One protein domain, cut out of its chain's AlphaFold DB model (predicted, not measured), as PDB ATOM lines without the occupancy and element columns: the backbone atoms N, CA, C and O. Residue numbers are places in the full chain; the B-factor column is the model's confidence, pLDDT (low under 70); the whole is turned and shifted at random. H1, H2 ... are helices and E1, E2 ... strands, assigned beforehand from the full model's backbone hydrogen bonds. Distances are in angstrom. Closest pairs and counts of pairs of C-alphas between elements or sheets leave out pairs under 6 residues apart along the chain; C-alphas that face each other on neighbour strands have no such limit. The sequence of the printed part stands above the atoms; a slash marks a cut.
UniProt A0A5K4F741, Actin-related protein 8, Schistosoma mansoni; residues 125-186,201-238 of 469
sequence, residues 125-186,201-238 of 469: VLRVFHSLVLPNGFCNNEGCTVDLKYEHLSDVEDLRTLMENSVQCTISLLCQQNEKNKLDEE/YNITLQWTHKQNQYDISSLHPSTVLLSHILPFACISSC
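Overview. This is residues 125 to 186 and 201 to 238 of the 469 residues of the protein "Actin-related protein 8" of Schistosoma mansoni (UniProt A0A5K4F741). What shape is this? The long helix H2 runs past a two-stranded hairpin, E1 and E2, on the side of E1, and its residues 178 to 186 stick out. H1 and H3 pack on each other and cross H2, with tiny H4 after H3. What makes it up? The printed part has 100 residues with four named helices and two named strands, in the order H1, H2, E1, E2, H3, H4, mostly helix. It is only just loose, close to compact, with a radius of gyration of the C-alphas of 15.3 A, spanning 51 by 37 by 21 A.

Arrangement. How do the strands pair? E1, residues 203 to 209, and E2, residues 212 to 219, form an antiparallel hairpin at 160 degrees, with N 205 and O 216 within hydrogen-bond range at 3.0 A. How do the helices stand? The closest C-alphas of H2, residues 153 to 186, and E1 are those of Asp 158 and His 209, 6.4 A apart. H3, residues 221 to 233, touches H2 with residues 221 to 225 alone, closest at the C-alphas of Pro 221 and Thr 170, 5.5 A, at a steep tilt of 62 degrees. H1, residues 125 to 133, touches H3, closest at the C-alphas of Phe 129 and Ser 227, 4.9 A, and H2, about perpendicular at 74 degrees, closest at those of Leu 126 and Arg 160, 7.0 A. And their backbones? Every O i to N i+4 pair is within hydrogen-bond range in H1 and H2, and 6 of 9 in H3.

Along the chain. Where are the ends? H1 begins at C-alpha 125, (10.244, -24.095, -48.616); H4, residues 235 to 238, ends at C-alpha 238, (14.180, -26.621, -55.998). How long are the elements? H2 measures 49.4 A, E2 19.4 A, E1 18.8 A and H3 17.8 A.

Size, cuts and confidence. Is anything missing? Residues 187 to 200 are not printed, a gap of 22.6 A between C-alphas 186 and 201. Where is confidence low? Residues 184 to 186 are under 70.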
ATOM      1  N   VAL A 125      11.700 -24.236 -48.824       92.82
ATOM      2  CA  VAL A 125      10.244 -24.095 -48.616       92.82
ATOM      3  C   VAL A 125       9.826 -22.636 -48.747       92.82
ATOM      4  O   VAL A 125       8.916 -22.317 -49.509       92.82
ATOM      5  N   LEU A 126      10.544 -21.737 -48.072       92.75
ATOM      6  CA  LEU A 126      10.272 -20.305 -48.110       92.75
ATOM      7  C   LEU A 126      10.440 -19.722 -49.525       92.75
ATOM      8  O   LEU A 126       9.644 -18.888 -49.949       92.75
ATOM      9  N   ARG A 127      11.446 -20.180 -50.283       92.80
ATOM     10  CA  ARG A 127      11.688 -19.752 -51.673       92.80
ATOM     11  C   ARG A 127      10.630 -20.246 -52.649       92.80
ATOM     12  O   ARG A 127      10.212 -19.482 -53.521       92.80
ATOM     13  N   VAL A 128      10.206 -21.500 -52.518       93.56
ATOM     14  CA  VAL A 128       9.109 -22.049 -53.322       93.56
ATOM     15  C   VAL A 128       7.810 -21.329 -52.977       93.56
ATOM     16  O   VAL A 128       7.114 -20.885 -53.885       93.56
ATOM     17  N   PHE A 129       7.520 -21.123 -51.689       93.61
ATOM     18  CA  PHE A 129       6.364 -20.344 -51.241       93.61
ATOM     19  C   PHE A 129       6.372 -18.935 -51.839       93.61
ATOM     20  O   PHE A 129       5.398 -18.535 -52.469       93.61
ATOM     21  N   HIS A 130       7.494 -18.216 -51.730       93.69
ATOM     22  CA  HIS A 130       7.657 -16.893 -52.331       93.69
ATOM     23  C   HIS A 130       7.356 -16.910 -53.833       93.69
ATOM     24  O   HIS A 130       6.537 -16.125 -54.298       93.69
ATOM     25  N   SER A 131       7.956 -17.845 -54.572       92.23
ATOM     26  CA  SER A 131       7.801 -17.943 -56.029       92.23
ATOM     27  C   SER A 131       6.368 -18.268 -56.465       92.23
ATOM     28  O   SER A 131       5.952 -17.849 -57.543       92.23
ATOM     29  N   LEU A 132       5.622 -19.023 -55.651       92.29
ATOM     30  CA  LEU A 132       4.238 -19.409 -55.932       92.29
ATOM     31  C   LEU A 132       3.215 -18.344 -55.503       92.29
ATOM     32  O   LEU A 132       2.194 -18.196 -56.167       92.29
ATOM     33  N   VAL A 133       3.464 -17.635 -54.396       92.24
ATOM     34  CA  VAL A 133       2.496 -16.707 -53.780       92.24
ATOM     35  C   VAL A 133       2.723 -15.254 -54.190       92.24
ATOM     36  O   VAL A 133       1.751 -14.527 -54.381       92.24
ATOM     37  N   LEU A 134       3.976 -14.826 -54.363       91.32
ATOM     38  CA  LEU A 134       4.334 -13.464 -54.776       91.32
ATOM     39  C   LEU A 134       5.195 -13.533 -56.051       91.32
ATOM     40  O   LEU A 134       6.414 -13.358 -56.000       91.32
ATOM     41  N   PRO A 135       4.590 -13.829 -57.214       84.29
ATOM     42  CA  PRO A 135       5.331 -13.887 -58.466       84.29
ATOM     43  C   PRO A 135       5.933 -12.519 -58.822       84.29
ATOM     44  O   PRO A 135       5.480 -11.469 -58.362       84.29
ATOM     45  N   ASN A 136       6.945 -12.523 -59.692       81.25
ATOM     46  CA  ASN A 136       7.609 -11.300 -60.144       81.25
ATOM     47  C   ASN A 136       6.596 -10.244 -60.624       81.25
ATOM     48  O   ASN A 136       5.768 -10.518 -61.492       81.25
ATOM     49  N   GLY A 137       6.707  -9.027 -60.083       80.82
ATOM     50  CA  GLY A 137       5.810  -7.912 -60.401       80.82
ATOM     51  C   GLY A 137       4.565  -7.810 -59.514       80.82
ATOM     52  O   GLY A 137       3.747  -6.921 -59.747       80.82
ATOM     53  N   PHE A 138       4.416  -8.665 -58.496       87.80
ATOM     54  CA  PHE A 138       3.347  -8.533 -57.507       87.80
ATOM     55  C   PHE A 138       3.407  -7.155 -56.821       87.80
ATOM     56  O   PHE A 138       4.449  -6.751 -56.297       87.80
ATOM     57  N   CYS A 139       2.292  -6.423 -56.848       90.12
ATOM     58  CA  CYS A 139       2.170  -5.084 -56.282       90.12
ATOM     59  C   CYS A 139       0.840  -4.904 -55.551       90.12
ATOM     60  O   CYS A 139      -0.122  -5.628 -55.800       90.12
ATOM     61  N   ASN A 140       0.802  -3.949 -54.626       89.37
ATOM     62  CA  ASN A 140      -0.430  -3.574 -53.941       89.37
ATOM     63  C   ASN A 140      -1.295  -2.615 -54.786       89.37
ATOM     64  O   ASN A 140      -0.905  -2.183 -55.871       89.37
ATOM     65  N   ASN A 141      -2.455  -2.228 -54.246       88.12
ATOM     66  CA  ASN A 141      -3.388  -1.292 -54.890       88.12
ATOM     67  C   ASN A 141      -2.782   0.102 -55.169       88.12
ATOM     68  O   ASN A 141      -3.297   0.833 -56.010       88.12
ATOM     69  N   GLU A 142      -1.693   0.470 -54.488       88.53
ATOM     70  CA  GLU A 142      -0.968   1.736 -54.679       88.53
ATOM     71  C   GLU A 142       0.142   1.634 -55.745       88.53
ATOM     72  O   GLU A 142       0.799   2.626 -56.059       88.53
ATOM     73  N   GLY A 143       0.352   0.448 -56.330       89.37
ATOM     74  CA  GLY A 143       1.383   0.189 -57.338       89.37
ATOM     75  C   GLY A 143       2.779  -0.071 -56.766       89.37
ATOM     76  O   GLY A 143       3.745  -0.159 -57.526       89.37
ATOM     77  N   CYS A 144       2.921  -0.219 -55.445       89.11
ATOM     78  CA  CYS A 144       4.186  -0.596 -54.822       89.11
ATOM     79  C   CYS A 144       4.473  -2.077 -55.079       89.11
ATOM     80  O   CYS A 144       3.689  -2.936 -54.680       89.11
ATOM     81  N   THR A 145       5.593  -2.380 -55.730       90.61
ATOM     82  CA  THR A 145       6.035  -3.753 -56.003       90.61
ATOM     83  C   THR A 145       6.759  -4.359 -54.809       90.61
ATOM     84  O   THR A 145       7.538  -3.678 -54.139       90.61
ATOM     85  N   VAL A 146       6.583  -5.661 -54.600       89.26
ATOM     86  CA  VAL A 146       7.357  -6.417 -53.611       89.26
ATOM     87  C   VAL A 146       8.802  -6.576 -54.091       89.26
ATOM     88  O   VAL A 146       9.050  -7.168 -55.137       89.26
ATOM     89  N   ASP A 147       9.758  -6.066 -53.309       89.19
ATOM     90  CA  ASP A 147      11.201  -6.268 -53.503       89.19
ATOM     91  C   ASP A 147      11.792  -6.920 -52.244       89.19
ATOM     92  O   ASP A 147      12.198  -6.238 -51.293       89.19
ATOM     93  N   LEU A 148      11.754  -8.256 -52.221       90.78
ATOM     94  CA  LEU A 148      12.268  -9.078 -51.127       90.78
ATOM     95  C   LEU A 148      13.730  -9.449 -51.369       90.78
ATOM     96  O   LEU A 148      14.079 -10.069 -52.377       90.78
ATOM     97  N   LYS A 149      14.578  -9.156 -50.385       91.35
ATOM     98  CA  LYS A 149      15.995  -9.517 -50.401       91.35
ATOM     99  C   LYS A 149      16.297 -10.518 -49.296       91.35
ATOM    100  O   LYS A 149      16.327 -10.168 -48.123       91.35
ATOM    101  N   TYR A 150      16.612 -11.758 -49.671       90.81
ATOM    102  CA  TYR A 150      16.928 -12.837 -48.717       90.81
ATOM    103  C   TYR A 150      18.171 -12.582 -47.838       90.81
ATOM    104  O   TYR A 150      18.403 -13.313 -46.881       90.81
ATOM    105  N   GLU A 151      18.985 -11.573 -48.161       90.07
ATOM    106  CA  GLU A 151      20.095 -11.103 -47.318       90.07
ATOM    107  C   GLU A 151      19.630 -10.249 -46.125       90.07
ATOM    108  O   GLU A 151      20.370 -10.089 -45.153       90.07
ATOM    109  N   HIS A 152      18.409  -9.711 -46.171       92.93
ATOM    110  CA  HIS A 152      17.818  -8.936 -45.089       92.93
ATOM    111  C   HIS A 152      16.940  -9.831 -44.215       92.93
ATOM    112  O   HIS A 152      15.931 -10.370 -44.663       92.93
ATOM    113  N   LEU A 153      17.301  -9.949 -42.934       91.09
ATOM    114  CA  LEU A 153      16.545 -10.749 -41.967       91.09
ATOM    115  C   LEU A 153      15.079 -10.297 -41.856       91.09
ATOM    116  O   LEU A 153      14.209 -11.145 -41.712       91.09
ATOM    117  N   SER A 154      14.804  -8.992 -41.976       92.82
ATOM    118  CA  SER A 154      13.439  -8.447 -41.972       92.82
ATOM    119  C   SER A 154      12.584  -9.007 -43.104       92.82
ATOM    120  O   SER A 154      11.463  -9.436 -42.871       92.82
ATOM    121  N   ASP A 155      13.128  -9.059 -44.320       93.71
ATOM    122  CA  ASP A 155      12.408  -9.525 -45.508       93.71
ATOM    123  C   ASP A 155      12.111 -11.030 -45.396       93.71
ATOM    124  O   ASP A 155      11.021 -11.488 -45.733       93.71
ATOM    125  N   VAL A 156      13.070 -11.798 -44.870       92.86
ATOM    126  CA  VAL A 156      12.900 -13.232 -44.597       92.86
ATOM    127  C   VAL A 156      11.836 -13.472 -43.522       92.86
ATOM    128  O   VAL A 156      11.026 -14.386 -43.666       92.86
ATOM    129  N   GLU A 157      11.816 -12.667 -42.461       92.55
ATOM    130  CA  GLU A 157      10.873 -12.824 -41.351       92.55
ATOM    131  C   GLU A 157       9.446 -12.393 -41.717       92.55
ATOM    132  O   GLU A 157       8.484 -13.092 -41.386       92.55
ATOM    133  N   ASP A 158       9.298 -11.317 -42.492       92.72
ATOM    134  CA  ASP A 158       8.007 -10.893 -43.044       92.72
ATOM    135  C   ASP A 158       7.406 -11.994 -43.933       92.72
ATOM    136  O   ASP A 158       6.210 -12.292 -43.856       92.72
ATOM    137  N   LEU A 159       8.239 -12.634 -44.762       93.47
ATOM    138  CA  LEU A 159       7.825 -13.731 -45.632       93.47
ATOM    139  C   LEU A 159       7.492 -15.009 -44.841       93.47
ATOM    140  O   LEU A 159       6.545 -15.713 -45.190       93.47
ATOM    141  N   ARG A 160       8.223 -15.307 -43.758       91.95
ATOM    142  CA  ARG A 160       7.896 -16.421 -42.849       91.95
ATOM    143  C   ARG A 160       6.565 -16.199 -42.151       91.95
ATOM    144  O   ARG A 160       5.756 -17.117 -42.127       91.95
ATOM    145  N   THR A 161       6.316 -14.985 -41.672       92.16
ATOM    146  CA  THR A 161       5.040 -14.604 -41.053       92.16
ATOM    147  C   THR A 161       3.885 -14.805 -42.034       92.16
ATOM    148  O   THR A 161       2.853 -15.375 -41.685       92.16
ATOM    149  N   LEU A 162       4.064 -14.399 -43.297       93.54
ATOM    150  CA  LEU A 162       3.082 -14.654 -44.350       93.54
ATOM    151  C   LEU A 162       2.851 -16.157 -44.578       93.54
ATOM    152  O   LEU A 162       1.704 -16.599 -44.661       93.54
ATOM    153  N   MET A 163       3.925 -16.942 -44.664       91.91
ATOM    154  CA  MET A 163       3.848 -18.390 -44.845       91.91
ATOM    155  C   MET A 163       3.111 -19.061 -43.678       91.91
ATOM    156  O   MET A 163       2.175 -19.824 -43.907       91.91
ATOM    157  N   GLU A 164       3.447 -18.717 -42.436       89.33
ATOM    158  CA  GLU A 164       2.797 -19.229 -41.224       89.33
ATOM    159  C   GLU A 164       1.302 -18.871 -41.192       89.33
ATOM    160  O   GLU A 164       0.462 -19.749 -40.978       89.33
ATOM    161  N   ASN A 165       0.942 -17.626 -41.524       90.78
ATOM    162  CA  ASN A 165      -0.456 -17.199 -41.644       90.78
ATOM    163  C   ASN A 165      -1.209 -17.981 -42.732       90.78
ATOM    164  O   ASN A 165      -2.359 -18.375 -42.527       90.78
ATOM    165  N   SER A 166      -0.565 -18.248 -43.874       91.37
ATOM    166  CA  SER A 166      -1.160 -19.031 -44.963       91.37
ATOM    167  C   SER A 166      -1.456 -20.476 -44.549       91.37
ATOM    168  O   SER A 166      -2.510 -21.015 -44.893       91.37
ATOM    169  N   VAL A 167      -0.574 -21.082 -43.745       89.00
ATOM    170  CA  VAL A 167      -0.747 -22.431 -43.194       89.00
ATOM    171  C   VAL A 167      -1.881 -22.454 -42.175       89.00
ATOM    172  O   VAL A 167      -2.753 -23.317 -42.264       89.00
ATOM    173  N   GLN A 168      -1.929 -21.488 -41.252       87.59
ATOM    174  CA  GLN A 168      -3.013 -21.389 -40.268       87.59
ATOM    175  C   GLN A 168      -4.381 -21.224 -40.940       87.59
ATOM    176  O   GLN A 168      -5.330 -21.933 -40.602       87.59
ATOM    177  N   CYS A 169      -4.480 -20.357 -41.952       89.24
ATOM    178  CA  CYS A 169      -5.715 -20.185 -42.715       89.24
ATOM    179  C   CYS A 169      -6.093 -21.453 -43.493       89.24
ATOM    180  O   CYS A 169      -7.264 -21.827 -43.521       89.24
ATOM    181  N   THR A 170      -5.106 -22.146 -44.077       89.09
ATOM    182  CA  THR A 170      -5.314 -23.426 -44.773       89.09
ATOM    183  C   THR A 170      -5.891 -24.478 -43.836       89.09
ATOM    184  O   THR A 170      -6.880 -25.126 -44.168       89.09
ATOM    185  N   ILE A 171      -5.316 -24.625 -42.644       83.58
ATOM    186  CA  ILE A 171      -5.778 -25.599 -41.652       83.58
ATOM    187  C   ILE A 171      -7.171 -25.242 -41.156       83.58
ATOM    188  O   ILE A 171      -8.036 -26.112 -41.139       83.58
ATOM    189  N   SER A 172      -7.421 -23.973 -40.825       86.41
ATOM    190  CA  SER A 172      -8.751 -23.516 -40.413       86.41
ATOM    191  C   SER A 172      -9.805 -23.840 -41.473       86.41
ATOM    192  O   SER A 172     -10.871 -24.356 -41.139       86.41
ATOM    193  N   LEU A 173      -9.505 -23.583 -42.749       86.96
ATOM    194  CA  LEU A 173     -10.406 -23.893 -43.855       86.96
ATOM    195  C   LEU A 173     -10.656 -25.406 -43.974       86.96
ATOM    196  O   LEU A 173     -11.803 -25.831 -44.088       86.96
ATOM    197  N   LEU A 174      -9.606 -26.231 -43.912       83.85
ATOM    198  CA  LEU A 174      -9.727 -27.693 -43.992       83.85
ATOM    199  C   LEU A 174     -10.487 -28.286 -42.793       83.85
ATOM    200  O   LEU A 174     -11.285 -29.207 -42.972       83.85
ATOM    201  N   CYS A 175     -10.287 -27.751 -41.587       83.65
ATOM    202  CA  CYS A 175     -11.027 -28.143 -40.388       83.65
ATOM    203  C   CYS A 175     -12.521 -27.826 -40.522       83.65
ATOM    204  O   CYS A 175     -13.342 -28.714 -40.304       83.65
ATOM    205  N   GLN A 176     -12.872 -26.610 -40.958       84.20
ATOM    206  CA  GLN A 176     -14.266 -26.213 -41.197       84.20
ATOM    207  C   GLN A 176     -14.947 -27.102 -42.247       84.20
ATOM    208  O   GLN A 176     -16.104 -27.483 -42.088       84.20
ATOM    209  N   GLN A 177     -14.224 -27.476 -43.308       79.78
ATOM    210  CA  GLN A 177     -14.730 -28.401 -44.325       79.78
ATOM    211  C   GLN A 177     -14.940 -29.810 -43.765       79.78
ATOM    212  O   GLN A 177     -15.950 -30.438 -44.057       79.78
ATOM    213  N   ASN A 178     -14.027 -30.305 -42.926       79.89
ATOM    214  CA  ASN A 178     -14.181 -31.611 -42.286       79.89
ATOM    215  C   ASN A 178     -15.389 -31.639 -41.332       79.89
ATOM    216  O   ASN A 178     -16.131 -32.614 -41.306       79.89
ATOM    217  N   GLU A 179     -15.622 -30.565 -40.575       80.26
ATOM    218  CA  GLU A 179     -16.813 -30.427 -39.727       80.26
ATOM    219  C   GLU A 179     -18.100 -30.380 -40.555       80.26
ATOM    220  O   GLU A 179     -19.058 -31.081 -40.235       80.26
ATOM    221  N   LYS A 180     -18.107 -29.617 -41.653       79.94
ATOM    222  CA  LYS A 180     -19.241 -29.558 -42.579       79.94
ATOM    223  C   LYS A 180     -19.534 -30.922 -43.209       79.94
ATOM    224  O   LYS A 180     -20.680 -31.350 -43.195       79.94
ATOM    225  N   ASN A 181     -18.506 -31.634 -43.672       76.79
ATOM    226  CA  ASN A 181     -18.657 -32.971 -44.246       76.79
ATOM    227  C   ASN A 181     -19.197 -33.976 -43.220       76.79
ATOM    228  O   ASN A 181     -20.056 -34.777 -43.565       76.79
ATOM    229  N   LYS A 182     -18.760 -33.911 -41.954       77.78
ATOM    230  CA  LYS A 182     -19.314 -34.755 -40.879       77.78
ATOM    231  C   LYS A 182     -20.793 -34.463 -40.610       77.78
ATOM    232  O   LYS A 182     -21.566 -35.395 -40.420       77.78
ATOM    233  N   LEU A 183     -21.187 -33.188 -40.611       72.99
ATOM    234  CA  LEU A 183     -22.588 -32.782 -40.457       72.99
ATOM    235  C   LEU A 183     -23.440 -33.230 -41.656       72.99
ATOM    236  O   LEU A 183     -24.553 -33.719 -41.469       72.99
ATOM    237  N   ASP A 184     -22.914 -33.109 -42.876       67.91
ATOM    238  CA  ASP A 184     -23.600 -33.540 -44.097       67.91
ATOM    239  C   ASP A 184     -23.735 -35.081 -44.154       67.91
ATOM    240  O   ASP A 184     -24.796 -35.593 -44.524       67.91
ATOM    241  N   GLU A 185     -22.720 -35.830 -43.696       65.19
ATOM    242  CA  GLU A 185     -22.762 -37.297 -43.557       65.19
ATOM    243  C   GLU A 185     -23.789 -37.774 -42.512       65.19
ATOM    244  O   GLU A 185     -24.448 -38.796 -42.728       65.19
ATOM    245  N   GLU A 186     -23.975 -37.036 -41.409       61.42
ATOM    246  CA  GLU A 186     -25.009 -37.335 -40.405       61.42
ATOM    247  C   GLU A 186     -26.432 -37.054 -40.916       61.42
ATOM    248  O   GLU A 186     -27.373 -37.759 -40.540       61.42
ATOM    249  N   TYR A 201     -12.723 -22.286 -52.039       77.24
ATOM    250  CA  TYR A 201     -11.581 -22.830 -51.300       77.24
ATOM    251  C   TYR A 201     -10.433 -21.850 -51.139       77.24
ATOM    252  O   TYR A 201      -9.445 -22.175 -50.494       77.24
ATOM    253  N   ASN A 202     -10.533 -20.661 -51.720       85.61
ATOM    254  CA  ASN A 202      -9.416 -19.743 -51.707       85.61
ATOM    255  C   ASN A 202      -9.294 -18.989 -50.383       85.61
ATOM    256  O   ASN A 202     -10.266 -18.483 -49.822       85.61
ATOM    257  N   ILE A 203      -8.056 -18.855 -49.927       87.09
ATOM    258  CA  ILE A 203      -7.676 -18.059 -48.771       87.09
ATOM    259  C   ILE A 203      -7.374 -16.641 -49.252       87.09
ATOM    260  O   ILE A 203      -6.757 -16.438 -50.299       87.09
ATOM    261  N   THR A 204      -7.801 -15.653 -48.471       89.21
ATOM    262  CA  THR A 204      -7.383 -14.258 -48.639       89.21
ATOM    263  C   THR A 204      -6.487 -13.885 -47.470       89.21
ATOM    264  O   THR A 204      -6.861 -14.114 -46.320       89.21
ATOM    265  N   LEU A 205      -5.308 -13.338 -47.754       90.50
ATOM    266  CA  LEU A 205      -4.347 -12.903 -46.739       90.50
ATOM    267  C   LEU A 205      -4.067 -11.412 -46.894       90.50
ATOM    268  O   LEU A 205      -3.916 -10.923 -48.012       90.50
ATOM    269  N   GLN A 206      -3.938 -10.717 -45.766       90.45
ATOM    270  CA  GLN A 206      -3.378  -9.369 -45.723       90.45
ATOM    271  C   GLN A 206      -1.959  -9.449 -45.180       90.45
ATOM    272  O   GLN A 206      -1.718 -10.010 -44.110       90.45
ATOM    273  N   TRP A 207      -1.014  -8.891 -45.924       92.31
ATOM    274  CA  TRP A 207       0.401  -8.915 -45.587       92.31
ATOM    275  C   TRP A 207       0.949  -7.498 -45.517       92.31
ATOM    276  O   TRP A 207       0.651  -6.669 -46.370       92.31
ATOM    277  N   THR A 208       1.747  -7.206 -44.494       90.24
ATOM    278  CA  THR A 208       2.422  -5.912 -44.361       90.24
ATOM    279  C   THR A 208       3.916  -6.121 -44.536       90.24
ATOM    280  O   THR A 208       4.508  -6.905 -43.804       90.24
ATOM    281  N   HIS A 209       4.518  -5.399 -45.477       89.49
ATOM    282  CA  HIS A 209       5.953  -5.436 -45.738       89.49
ATOM    283  C   HIS A 209       6.478  -4.022 -45.976       89.49
ATOM    284  O   HIS A 209       5.931  -3.290 -46.801       89.49
ATOM    285  N   LYS A 210       7.533  -3.624 -45.249       88.14
ATOM    286  CA  LYS A 210       8.139  -2.276 -45.333       88.14
ATOM    287  C   LYS A 210       7.093  -1.143 -45.309       88.14
ATOM    288  O   LYS A 210       7.149  -0.228 -46.119       88.14
ATOM    289  N   GLN A 211       6.145  -1.217 -44.367       87.35
ATOM    290  CA  GLN A 211       5.024  -0.271 -44.167       87.35
ATOM    291  C   GLN A 211       3.922  -0.284 -45.245       87.35
ATOM    292  O   GLN A 211       2.895   0.357 -45.042       87.35
ATOM    293  N   ASN A 212       4.072  -1.054 -46.324       89.88
ATOM    294  CA  ASN A 212       3.052  -1.202 -47.359       89.88
ATOM    295  C   ASN A 212       2.177  -2.429 -47.077       89.88
ATOM    296  O   ASN A 212       2.688  -3.490 -46.711       89.88
ATOM    297  N   GLN A 213       0.864  -2.291 -47.266       91.05
ATOM    298  CA  GLN A 213      -0.080  -3.407 -47.192       91.05
ATOM    299  C   GLN A 213      -0.286  -4.033 -48.570       91.05
ATOM    300  O   GLN A 213      -0.378  -3.322 -49.569       91.05
ATOM    301  N   TYR A 214      -0.374  -5.357 -48.597       91.82
ATOM    302  CA  TYR A 214      -0.575  -6.182 -49.775       91.82
ATOM    303  C   TYR A 214      -1.725  -7.155 -49.522       91.82
ATOM    304  O   TYR A 214      -1.703  -7.900 -48.539       91.82
ATOM    305  N   ASP A 215      -2.697  -7.178 -50.431       91.24
ATOM    306  CA  ASP A 215      -3.801  -8.132 -50.399       91.24
ATOM    307  C   ASP A 215      -3.482  -9.303 -51.335       91.24
ATOM    308  O   ASP A 215      -3.369  -9.144 -52.551       91.24
ATOM    309  N   ILE A 216      -3.333 -10.498 -50.768       89.87
ATOM    310  CA  ILE A 216      -3.146 -11.738 -51.523       89.87
ATOM    311  C   ILE A 216      -4.518 -12.392 -51.627       89.87
ATOM    312  O   ILE A 216      -4.942 -13.151 -50.751       89.87
ATOM    313  N   SER A 217      -5.240 -12.042 -52.686       82.15
ATOM    314  CA  SER A 217      -6.521 -12.655 -53.022       82.15
ATOM    315  C   SER A 217      -6.319 -13.974 -53.767       82.15
ATOM    316  O   SER A 217      -5.433 -14.079 -54.614       82.15
ATOM    317  N   SER A 218      -7.204 -14.941 -53.526       83.89
ATOM    318  CA  SER A 218      -7.297 -16.186 -54.301       83.89
ATOM    319  C   SER A 218      -6.157 -17.204 -54.092       83.89
ATOM    320  O   SER A 218      -5.804 -17.932 -55.019       83.89
ATOM    321  N   LEU A 219      -5.579 -17.293 -52.885       89.53
ATOM    322  CA  LEU A 219      -4.555 -18.299 -52.578       89.53
ATOM    323  C   LEU A 219      -5.193 -19.674 -52.343       89.53
ATOM    324  O   LEU A 219      -5.829 -19.909 -51.316       89.53
ATOM    325  N   HIS A 220      -4.991 -20.605 -53.273       91.06
ATOM    326  CA  HIS A 220      -5.523 -21.957 -53.137       91.06
ATOM    327  C   HIS A 220      -4.746 -22.771 -52.068       91.06
ATOM    328  O   HIS A 220      -3.511 -22.758 -52.076       91.06
ATOM    329  N   PRO A 221      -5.419 -23.547 -51.193       89.37
ATOM    330  CA  PRO A 221      -4.791 -24.368 -50.153       89.37
ATOM    331  C   PRO A 221      -3.717 -25.319 -50.680       89.37
ATOM    332  O   PRO A 221      -2.683 -25.511 -50.044       89.37
ATOM    333  N   SER A 222      -3.921 -25.892 -51.873       90.47
ATOM    334  CA  SER A 222      -2.924 -26.778 -52.488       90.47
ATOM    335  C   SER A 222      -1.608 -26.067 -52.800       90.47
ATOM    336  O   SER A 222      -0.575 -26.720 -52.750       90.47
ATOM    337  N   THR A 223      -1.613 -24.757 -53.073       91.96
ATOM    338  CA  THR A 223      -0.389 -23.971 -53.292       91.96
ATOM    339  C   THR A 223       0.432 -23.894 -52.011       91.96
ATOM    340  O   THR A 223       1.644 -24.097 -52.047       91.96
ATOM    341  N   VAL A 224      -0.240 -23.676 -50.874       90.51
ATOM    342  CA  VAL A 224       0.393 -23.687 -49.550       90.51
ATOM    343  C   VAL A 224       0.930 -25.082 -49.246       90.51
ATOM    344  O   VAL A 224       2.098 -25.227 -48.918       90.51
ATOM    345  N   LEU A 225       0.138 -26.143 -49.412       90.10
ATOM    346  CA  LEU A 225       0.615 -27.512 -49.165       90.10
ATOM    347  C   LEU A 225       1.793 -27.894 -50.081       90.10
ATOM    348  O   LEU A 225       2.774 -28.484 -49.627       90.10
ATOM    349  N   LEU A 226       1.725 -27.522 -51.362       92.13
ATOM    350  CA  LEU A 226       2.763 -27.809 -52.348       92.13
ATOM    351  C   LEU A 226       4.073 -27.095 -52.015       92.13
ATOM    352  O   LEU A 226       5.124 -27.715 -52.144       92.13
ATOM    353  N   SER A 227       4.040 -25.843 -51.542       92.33
ATOM    354  CA  SER A 227       5.271 -25.119 -51.195       92.33
ATOM    355  C   SER A 227       6.071 -25.799 -50.084       92.33
ATOM    356  O   SER A 227       7.296 -25.721 -50.070       92.33
ATOM    357  N   HIS A 228       5.380 -26.495 -49.181       91.51
ATOM    358  CA  HIS A 228       5.967 -27.225 -48.061       91.51
ATOM    359  C   HIS A 228       6.541 -28.592 -48.449       91.51
ATOM    360  O   HIS A 228       7.494 -29.056 -47.828       91.51
ATOM    361  N   ILE A 229       5.977 -29.231 -49.475       92.92
ATOM    362  CA  ILE A 229       6.352 -30.584 -49.908       92.92
ATOM    363  C   ILE A 229       7.372 -30.551 -51.049       92.92
ATOM    364  O   ILE A 229       8.318 -31.338 -51.058       92.92
ATOM    365  N   LEU A 230       7.196 -29.647 -52.015       94.32
ATOM    366  CA  LEU A 230       7.923 -29.653 -53.285       94.32
ATOM    367  C   LEU A 230       9.456 -29.666 -53.128       94.32
ATOM    368  O   LEU A 230      10.077 -30.495 -53.797       94.32
ATOM    369  N   PRO A 231      10.079 -28.875 -52.224       94.10
ATOM    370  CA  PRO A 231      11.527 -28.935 -52.012       94.10
ATOM    371  C   PRO A 231      12.039 -30.322 -51.623       94.10
ATOM    372  O   PRO A 231      13.140 -30.701 -52.007       94.10
ATOM    373  N   PHE A 232      11.240 -31.092 -50.885       94.91
ATOM    374  CA  PHE A 232      11.603 -32.427 -50.411       94.91
ATOM    375  C   PHE A 232      11.154 -33.534 -51.366       94.91
ATOM    376  O   PHE A 232      11.725 -34.622 -51.338       94.91
ATOM    377  N   ALA A 233      10.146 -33.279 -52.201       95.49
ATOM    378  CA  ALA A 233       9.670 -34.209 -53.219       95.49
ATOM    379  C   ALA A 233      10.520 -34.177 -54.501       95.49
ATOM    380  O   ALA A 233      10.603 -35.191 -55.188       95.49
ATOM    381  N   CYS A 234      11.128 -33.031 -54.823       94.19
ATOM    382  CA  CYS A 234      11.977 -32.849 -55.998       94.19
ATOM    383  C   CYS A 234      13.123 -31.868 -55.694       94.19
ATOM    384  O   CYS A 234      13.091 -30.688 -56.062       94.19
ATOM    385  N   ILE A 235      14.145 -32.371 -54.998       93.16
ATOM    386  CA  ILE A 235      15.289 -31.588 -54.506       93.16
ATOM    387  C   ILE A 235      16.037 -30.938 -55.674       93.16
ATOM    388  O   ILE A 235      16.353 -29.749 -55.632       93.16
ATOM    389  N   SER A 236      16.264 -31.701 -56.745       89.83
ATOM    390  CA  SER A 236      16.994 -31.274 -57.944       89.83
ATOM    391  C   SER A 236      16.366 -30.066 -58.654       89.83
ATOM    392  O   SER A 236      17.089 -29.269 -59.253       89.83
ATOM    393  N   SER A 237      15.041 -29.899 -58.561       88.84
ATOM    394  CA  SER A 237      14.311 -28.782 -59.179       88.84
ATOM    395  C   SER A 237      14.209 -27.546 -58.284       88.84
ATOM    396  O   SER A 237      13.986 -26.446 -58.787       88.84
ATOM    397  N   CYS A 238      14.359 -27.708 -56.967       87.09
ATOM    398  CA  CYS A 238      14.180 -26.621 -55.998       87.09
ATOM    399  C   CYS A 238      15.508 -26.033 -55.505       87.09
ATOM    400  O   CYS A 238      15.559 -24.871 -55.101       87.09
TER     401      CYS A 238